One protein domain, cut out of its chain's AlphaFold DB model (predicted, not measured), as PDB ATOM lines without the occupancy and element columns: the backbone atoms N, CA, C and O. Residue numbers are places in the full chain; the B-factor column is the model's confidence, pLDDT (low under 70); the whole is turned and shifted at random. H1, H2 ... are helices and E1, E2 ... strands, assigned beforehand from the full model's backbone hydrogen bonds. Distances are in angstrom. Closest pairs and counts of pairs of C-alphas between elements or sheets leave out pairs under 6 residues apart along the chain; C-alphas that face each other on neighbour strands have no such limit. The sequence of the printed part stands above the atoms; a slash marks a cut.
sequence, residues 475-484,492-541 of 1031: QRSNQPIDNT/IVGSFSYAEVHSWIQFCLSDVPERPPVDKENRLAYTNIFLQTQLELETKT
ATOM      1  N   GLN A 475     355.987 377.986 466.066       83.31
ATOM      2  CA  GLN A 475     356.459 376.762 466.706       83.31
ATOM      3  C   GLN A 475     356.084 376.779 468.184       83.31
ATOM      4  O   GLN A 475     356.145 377.820 468.839       83.31
ATOM      5  N   ARG A 476     355.665 375.629 468.713       80.50
ATOM      6  CA  ARG A 476     355.271 375.510 470.119       80.50
ATOM      7  C   ARG A 476     356.467 375.815 471.025       80.50
ATOM      8  O   ARG A 476     357.569 375.337 470.773       80.50
ATOM      9  N   SER A 477     356.255 376.569 472.097       76.19
ATOM     10  CA  SER A 477     357.215 376.819 473.181       76.19
ATOM     11  C   SER A 477     356.659 376.235 474.480       76.19
ATOM     12  O   SER A 477     355.452 376.314 474.706       76.19
ATOM     13  N   ASN A 478     357.504 375.632 475.321       67.56
ATOM     14  CA  ASN A 478     357.089 375.215 476.667       67.56
ATOM     15  C   ASN A 478     357.481 376.254 477.732       67.56
ATOM     16  O   ASN A 478     357.064 376.130 478.883       67.56
ATOM     17  N   GLN A 479     358.219 377.306 477.355       64.81
ATOM     18  CA  GLN A 479     358.528 378.392 478.275       64.81
ATOM     19  C   GLN A 479     357.325 379.308 478.510       64.81
ATOM     20  O   GLN A 479     356.564 379.586 477.575       64.81
ATOM     21  N   PRO A 480     357.170 379.823 479.745       63.78
ATOM     22  CA  PRO A 480     356.196 380.861 480.024       63.78
ATOM     23  C   PRO A 480     356.513 382.101 479.189       63.78
ATOM     24  O   PRO A 480     357.670 382.448 478.952       63.78
ATOM     25  N   ILE A 481     355.459 382.768 478.738       70.06
ATOM     26  CA  ILE A 481     355.571 383.974 477.925       70.06
ATOM     27  C   ILE A 481     356.252 385.077 478.729       70.06
ATOM     28  O   ILE A 481     356.114 385.180 479.950       70.06
ATOM     29  N   ASP A 482     357.017 385.900 478.020       73.75
ATOM     30  CA  ASP A 482     357.712 387.029 478.609       73.75
ATOM     31  C   ASP A 482     356.697 388.106 479.017       73.75
ATOM     32  O   ASP A 482     356.259 388.923 478.205       73.75
ATOM     33  N   ASN A 483     356.345 388.120 480.305       65.44
ATOM     34  CA  ASN A 483     355.412 389.080 480.904       65.44
ATOM     35  C   ASN A 483     355.876 390.546 480.800       65.44
ATOM     36  O   ASN A 483     355.120 391.451 481.155       65.44
ATOM     37  N   THR A 484     357.108 390.813 480.347       65.06
ATOM     38  CA  THR A 484     357.582 392.180 480.091       65.06
ATOM     39  C   THR A 484     357.120 392.729 478.738       65.06
ATOM     40  O   THR A 484     357.110 393.950 478.538       65.06
ATOM     41  N   ILE A 492     337.514 384.908 472.391       76.75
ATOM     42  CA  ILE A 492     336.404 384.342 471.615       76.75
ATOM     43  C   ILE A 492     335.493 383.587 472.585       76.75
ATOM     44  O   ILE A 492     335.944 382.675 473.274       76.75
ATOM     45  N   VAL A 493     334.215 383.970 472.651       74.44
ATOM     46  CA  VAL A 493     333.207 383.343 473.525       74.44
ATOM     47  C   VAL A 493     332.001 382.935 472.686       74.44
ATOM     48  O   VAL A 493     331.497 383.728 471.891       74.44
ATOM     49  N   GLY A 494     331.518 381.709 472.866       71.62
ATOM     50  CA  GLY A 494     330.380 381.177 472.123       71.62
ATOM     51  C   GLY A 494     329.993 379.769 472.566       71.62
ATOM     52  O   GLY A 494     330.620 379.181 473.443       71.62
ATOM     53  N   SER A 495     328.933 379.236 471.962       74.19
ATOM     54  CA  SER A 495     328.384 377.908 472.252       74.19
ATOM     55  C   SER A 495     329.112 376.813 471.463       74.19
ATOM     56  O   SER A 495     328.494 376.105 470.670       74.19
ATOM     57  N   PHE A 496     330.428 376.724 471.624       79.44
ATOM     58  CA  PHE A 496     331.260 375.698 470.997       79.44
ATOM     59  C   PHE A 496     331.772 374.721 472.054       79.44
ATOM     60  O   PHE A 496     332.113 375.097 473.178       79.44
ATOM     61  N   SER A 497     331.811 373.444 471.697       78.44
ATOM     62  CA  SER A 497     332.405 372.407 472.531       78.44
ATOM     63  C   SER A 497     333.926 372.555 472.571       78.44
ATOM     64  O   SER A 497     334.555 373.037 471.628       78.44
ATOM     65  N   TYR A 498     334.549 372.077 473.649       78.19
ATOM     66  CA  TYR A 498     336.010 372.069 473.757       78.19
ATOM     67  C   TYR A 498     336.682 371.319 472.593       78.19
ATOM     68  O   TYR A 498     337.722 371.743 472.099       78.19
ATOM     69  N   ALA A 499     336.056 370.244 472.101       80.94
ATOM     70  CA  ALA A 499     336.555 369.480 470.961       80.94
ATOM     71  C   ALA A 499     336.545 370.287 469.649       80.94
ATOM     72  O   ALA A 499     337.485 370.174 468.864       80.94
ATOM     73  N   GLU A 500     335.525 371.119 469.420       84.00
ATOM     74  CA  GLU A 500     335.469 372.008 468.251       84.00
ATOM     75  C   GLU A 500     336.560 373.078 468.321       84.00
ATOM     76  O   GLU A 500     337.299 373.251 467.354       84.00
ATOM     77  N   VAL A 501     336.728 373.725 469.480       84.75
ATOM     78  CA  VAL A 501     337.795 374.722 469.685       84.75
ATOM     79  C   VAL A 501     339.169 374.093 469.485       84.75
ATOM     80  O   VAL A 501     340.006 374.647 468.774       84.75
ATOM     81  N   HIS A 502     339.397 372.912 470.059       86.00
ATOM     82  CA  HIS A 502     340.643 372.170 469.881       86.00
ATOM     83  C   HIS A 502     340.886 371.826 468.406       86.00
ATOM     84  O   HIS A 502     341.998 372.000 467.913       86.00
ATOM     85  N   SER A 503     339.846 371.428 467.665       86.25
ATOM     86  CA  SER A 503     339.933 371.187 466.219       86.25
ATOM     87  C   SER A 503     340.258 372.458 465.428       86.25
ATOM     88  O   SER A 503     340.972 372.371 464.428       86.25
ATOM     89  N   TRP A 504     339.755 373.626 465.836       88.75
ATOM     90  CA  TRP A 504     340.097 374.904 465.201       88.75
ATOM     91  C   TRP A 504     341.551 375.280 465.467       88.75
ATOM     92  O   TRP A 504     342.269 375.644 464.540       88.75
ATOM     93  N   ILE A 505     342.018 375.117 466.707       88.94
ATOM     94  CA  ILE A 505     343.421 375.347 467.072       88.94
ATOM     95  C   ILE A 505     344.333 374.399 466.279       88.94
ATOM     96  O   ILE A 505     345.302 374.852 465.676       88.94
ATOM     97  N   GLN A 506     343.979 373.114 466.183       87.19
ATOM     98  CA  GLN A 506     344.698 372.119 465.379       87.19
ATOM     99  C   GLN A 506     344.689 372.446 463.878       87.19
ATOM    100  O   GLN A 506     345.617 372.088 463.147       87.19
ATOM    101  N   PHE A 507     343.643 373.104 463.379       89.62
ATOM    102  CA  PHE A 507     343.607 373.594 462.005       89.62
ATOM    103  C   PHE A 507     344.542 374.794 461.806       89.62
ATOM    104  O   PHE A 507     345.241 374.840 460.795       89.62
ATOM    105  N   CYS A 508     344.578 375.723 462.765       89.75
ATOM    106  CA  CYS A 508     345.339 376.968 462.681       89.75
ATOM    107  C   CYS A 508     346.844 376.797 462.904       89.75
ATOM    108  O   CYS A 508     347.621 377.479 462.240       89.75
ATOM    109  N   LEU A 509     347.246 375.917 463.821       88.00
ATOM    110  CA  LEU A 509     348.623 375.783 464.293       88.00
ATOM    111  C   LEU A 509     349.195 374.389 464.037       88.00
ATOM    112  O   LEU A 509     348.479 373.386 463.967       88.00
ATOM    113  N   SER A 510     350.518 374.344 463.923       80.50
ATOM    114  CA  SER A 510     351.304 373.111 463.922       80.50
ATOM    115  C   SER A 510     351.504 372.593 465.358       80.50
ATOM    116  O   SER A 510     351.321 373.322 466.335       80.50
ATOM    117  N   ASP A 511     351.846 371.311 465.500       76.62
ATOM    118  CA  ASP A 511     352.235 370.678 466.777       76.62
ATOM    119  C   ASP A 511     351.197 370.734 467.918       76.62
ATOM    120  O   ASP A 511     351.522 370.620 469.106       76.62
ATOM    121  N   VAL A 512     349.918 370.862 467.557       80.75
ATOM    122  CA  VAL A 512     348.783 370.700 468.474       80.75
ATOM    123  C   VAL A 512     348.494 369.199 468.644       80.75
ATOM    124  O   VAL A 512     348.417 368.488 467.637       80.75
ATOM    125  N   PRO A 513     348.305 368.688 469.878       73.88
ATOM    126  CA  PRO A 513     347.933 367.292 470.110       73.88
ATOM    127  C   PRO A 513     346.706 366.867 469.288       73.88
ATOM    128  O   PRO A 513     345.751 367.626 469.173       73.88
ATOM    129  N   GLU A 514     346.684 365.645 468.747       70.38
ATOM    130  CA  GLU A 514     345.533 365.163 467.953       70.38
ATOM    131  C   GLU A 514     344.259 364.991 468.790       70.38
ATOM    132  O   GLU A 514     343.152 365.074 468.264       70.38
ATOM    133  N   ARG A 515     344.409 364.735 470.094       71.56
ATOM    134  CA  ARG A 515     343.289 364.594 471.026       71.56
ATOM    135  C   ARG A 515     343.262 365.769 472.000       71.56
ATOM    136  O   ARG A 515     344.327 366.155 472.487       71.56
ATOM    137  N   PRO A 516     342.070 366.300 472.322       69.00
ATOM    138  CA  PRO A 516     341.936 367.308 473.360       69.00
ATOM    139  C   PRO A 516     342.439 366.738 474.697       69.00
ATOM    140  O   PRO A 516     342.056 365.615 475.049       69.00
ATOM    141  N   PRO A 517     343.303 367.457 475.438       66.56
ATOM    142  CA  PRO A 517     343.729 367.019 476.762       66.56
ATOM    143  C   PRO A 517     342.525 366.896 477.706       66.56
ATOM    144  O   PRO A 517     341.528 367.600 477.554       66.56
ATOM    145  N   VAL A 518     342.614 365.962 478.656       59.91
ATOM    146  CA  VAL A 518     341.520 365.644 479.594       59.91
ATOM    147  C   VAL A 518     341.306 366.773 480.611       59.91
ATOM    148  O   VAL A 518     340.193 366.955 481.106       59.91
ATOM    149  N   ASP A 519     342.348 367.564 480.876       57.91
ATOM    150  CA  ASP A 519     342.280 368.714 481.769       57.91
ATOM    151  C   ASP A 519     341.587 369.907 481.093       57.91
ATOM    152  O   ASP A 519     341.885 370.287 479.961       57.91
ATOM    153  N   LYS A 520     340.621 370.488 481.815       50.59
ATOM    154  CA  LYS A 520     339.679 371.525 481.345       50.59
ATOM    155  C   LYS A 520     340.296 372.909 481.105       50.59
ATOM    156  O   LYS A 520     339.596 373.799 480.614       50.59
ATOM    157  N   GLU A 521     341.569 373.076 481.449       52.91
ATOM    158  CA  GLU A 521     342.367 374.268 481.183       52.91
ATOM    159  C   GLU A 521     343.608 373.851 480.400       52.91
ATOM    160  O   GLU A 521     344.478 373.156 480.922       52.91
ATOM    161  N   ASN A 522     343.685 374.269 479.139       67.88
ATOM    162  CA  ASN A 522     344.851 374.010 478.308       67.88
ATOM    163  C   ASN A 522     345.460 375.340 477.872       67.88
ATOM    164  O   ASN A 522     344.792 376.166 477.238       67.88
ATOM    165  N   ARG A 523     346.726 375.527 478.252       76.56
ATOM    166  CA  ARG A 523     347.564 376.656 477.860       76.56
ATOM    167  C   ARG A 523     348.597 376.163 476.863       76.56
ATOM    168  O   ARG A 523     349.391 375.279 477.177       76.56
ATOM    169  N   LEU A 524     348.579 376.736 475.668       81.44
ATOM    170  CA  LEU A 524     349.581 376.481 474.642       81.44
ATOM    171  C   LEU A 524     350.318 377.784 474.347       81.44
ATOM    172  O   LEU A 524     349.687 378.781 474.005       81.44
ATOM    173  N   ALA A 525     351.642 377.764 474.460       84.00
ATOM    174  CA  ALA A 525     352.492 378.881 474.076       84.00
ATOM    175  C   ALA A 525     353.184 378.577 472.744       84.00
ATOM    176  O   ALA A 525     353.602 377.448 472.478       84.00
ATOM    177  N   TYR A 526     353.299 379.592 471.898       86.44
ATOM    178  CA  TYR A 526     353.937 379.527 470.590       86.44
ATOM    179  C   TYR A 526     354.854 380.731 470.391       86.44
ATOM    180  O   TYR A 526     354.574 381.824 470.878       86.44
ATOM    181  N   THR A 527     355.917 380.539 469.619       86.25
ATOM    182  CA  THR A 527     356.819 381.603 469.180       86.25
ATOM    183  C   THR A 527     356.842 381.626 467.657       86.25
ATOM    184  O   THR A 527     357.007 380.593 467.008       86.25
ATOM    185  N   ASN A 528     356.658 382.806 467.073       87.56
ATOM    186  CA  ASN A 528     356.837 383.019 465.647       87.56
ATOM    187  C   ASN A 528     358.333 383.063 465.330       87.56
ATOM    188  O   ASN A 528     359.053 383.914 465.849       87.56
ATOM    189  N   ILE A 529     358.794 382.172 464.462       84.88
ATOM    190  CA  ILE A 529     360.221 382.030 464.147       84.88
ATOM    191  C   ILE A 529     360.753 383.236 463.360       84.88
ATOM    192  O   ILE A 529     361.897 383.648 463.539       84.88
ATOM    193  N   PHE A 530     359.923 383.832 462.508       84.25
ATOM    194  CA  PHE A 530     360.340 384.923 461.633       84.25
ATOM    195  C   PHE A 530     360.424 386.270 462.372       84.25
ATOM    196  O   PHE A 530     361.388 387.011 462.204       84.25
ATOM    197  N   LEU A 531     359.431 386.581 463.214       84.19
ATOM    198  CA  LEU A 531     359.318 387.862 463.930       84.19
ATOM    199  C   LEU A 531     359.746 387.800 465.403       84.19
ATOM    200  O   LEU A 531     359.857 388.843 466.042       84.19
ATOM    201  N   GLN A 532     359.950 386.602 465.961       83.50
ATOM    202  CA  GLN A 532     360.245 386.373 467.386       83.50
ATOM    203  C   GLN A 532     359.144 386.887 468.342       83.50
ATOM    204  O   GLN A 532     359.389 387.210 469.511       83.50
ATOM    205  N   THR A 533     357.901 386.965 467.853       86.81
ATOM    206  CA  THR A 533     356.705 387.296 468.645       86.81
ATOM    207  C   THR A 533     356.150 386.058 469.345       86.81
ATOM    208  O   THR A 533     356.267 384.953 468.824       86.81
ATOM    209  N   GLN A 534     355.511 386.232 470.502       86.69
ATOM    210  CA  GLN A 534     354.914 385.137 471.276       86.69
ATOM    211  C   GLN A 534     353.385 385.147 471.158       86.69
ATOM    212  O   GLN A 534     352.771 386.210 471.073       86.69
ATOM    213  N   LEU A 535     352.782 383.961 471.159       87.00
ATOM    214  CA  LEU A 535     351.342 383.730 471.112       87.00
ATOM    215  C   LEU A 535     350.952 382.791 472.258       87.00
ATOM    216  O   LEU A 535     351.424 381.658 472.313       87.00
ATOM    217  N   GLU A 536     350.068 383.254 473.143       86.88
ATOM    218  CA  GLU A 536     349.414 382.409 474.146       86.88
ATOM    219  C   GLU A 536     348.017 382.032 473.687       86.88
ATOM    220  O   GLU A 536     347.234 382.892 473.279       86.88
ATOM    221  N   LEU A 537     347.681 380.757 473.828       84.62
ATOM    222  CA  LEU A 537     346.320 380.271 473.700       84.62
ATOM    223  C   LEU A 537     345.895 379.667 475.028       84.62
ATOM    224  O   LEU A 537     346.371 378.602 475.418       84.62
ATOM    225  N   GLU A 538     344.970 380.339 475.703       81.31
ATOM    226  CA  GLU A 538     344.299 379.807 476.880       81.31
ATOM    227  C   GLU A 538     342.886 379.369 476.491       81.31
ATOM    228  O   GLU A 538     342.048 380.173 476.077       81.31
ATOM    229  N   THR A 539     342.616 378.075 476.638       74.06
ATOM    230  CA  THR A 539     341.271 377.521 476.474       74.06
ATOM    231  C   THR A 539     340.710 377.165 477.839       74.06
ATOM    232  O   THR A 539     341.307 376.403 478.598       74.06
ATOM    233  N   LYS A 540     339.551 377.742 478.155       67.94
ATOM    234  CA  LYS A 540     338.817 377.480 479.389       67.94
ATOM    235  C   LYS A 540     337.417 377.022 479.036       67.94
ATOM    236  O   LYS A 540     336.691 377.716 478.326       67.94
ATOM    237  N   THR A 541     337.022 375.875 479.575       56.75
ATOM    238  CA  THR A 541     335.597 375.549 479.684       56.75
ATOM    239  C   THR A 541     335.045 376.309 480.879       56.75
ATOM    240  O   THR A 541     335.009 375.819 482.002       56.75
TER     241      THR A 541
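What this domain is: This is residues 475 to 484 and 492 to 541 of the 1031 residues of the protein "Hypothetical protein" of Didymodactylos carnosus (UniProt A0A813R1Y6). A long hairpin of two antiparallel strands, E2 and E3, makes most of a narrow sheet, with the very short strand E1 meeting E2 only at a point, and the one named helix, H1, only grazing this sheet. A loop with no named element, residues 509 to 520, runs back from the end of H1 to the start of E2, while the hairpin's turn and the stretch before H1 lie at opposite ends of the longest axis. The printed part has 60 residues with one named helix and three named strands, in the order E1, H1, E2, E3; the sheet's order is E1 - E2 - E3. The class is mixed, helices and strands, with 29 residues, under half, in named elements. The whole is only just compact, close to loose, with a radius of gyration of the C-alphas of 12.2 A and spans of 33 by 22 by 20 A.

Where its parts are: E1 is residues 475 to 477, 6.5 A from first to last C-alpha, and begins at C-alpha 475, (356.459, 376.762, 466.706). After the cut, H1 is residues 498 to 508, 15.3 A long, beginning at C-alpha 498, (336.010, 372.069, 473.757). E2 is residues 521 to 528, 23.0 A long. E3 is residues 534 to 540, 19.6 A long, and ends at C-alpha 540, (338.817, 377.480, 479.389).

How they stand to each other: E2 and E3 are a hairpin, antiparallel, with 165 degrees between their N-to-C directions. The C-alphas of Thr 527 and Gln 534 face each other at 4.5 A. N 526 and O 535 are within hydrogen-bond range at 2.8 A, and so are N 537 and O 524 at 2.8 A. E1 meets E2 only at a point, where the C-alphas of Arg 476 and Tyr 526 face each other at 4.3 A. E1 and E3 are the edge strands, and E2 is the inner one. H1 is on the sheet but only grazes it, with its residues 498 to 505. H1 and E3 are near each other, with 6 pairs of C-alphas within 10 A. In H1 every O i to N i+4 pair is within hydrogen-bond range.

The domain as a whole: The two C-alphas farthest apart are those of Ser 495 and Phe 530, at 34.4 A. Residues 485 to 491 are cut out, and C-alphas 484 and 492 are 24.1 A apart across the cut, which falls in the link from E1 to H1. The link from H1 to E2 is long, with 12 residues; that from E2 to E3 is tight, with 5. The mean pLDDT of the printed part is 77.1, and residues 478 to 480, 483 to 484, 516 to 522 and 540 to 541 are under 70.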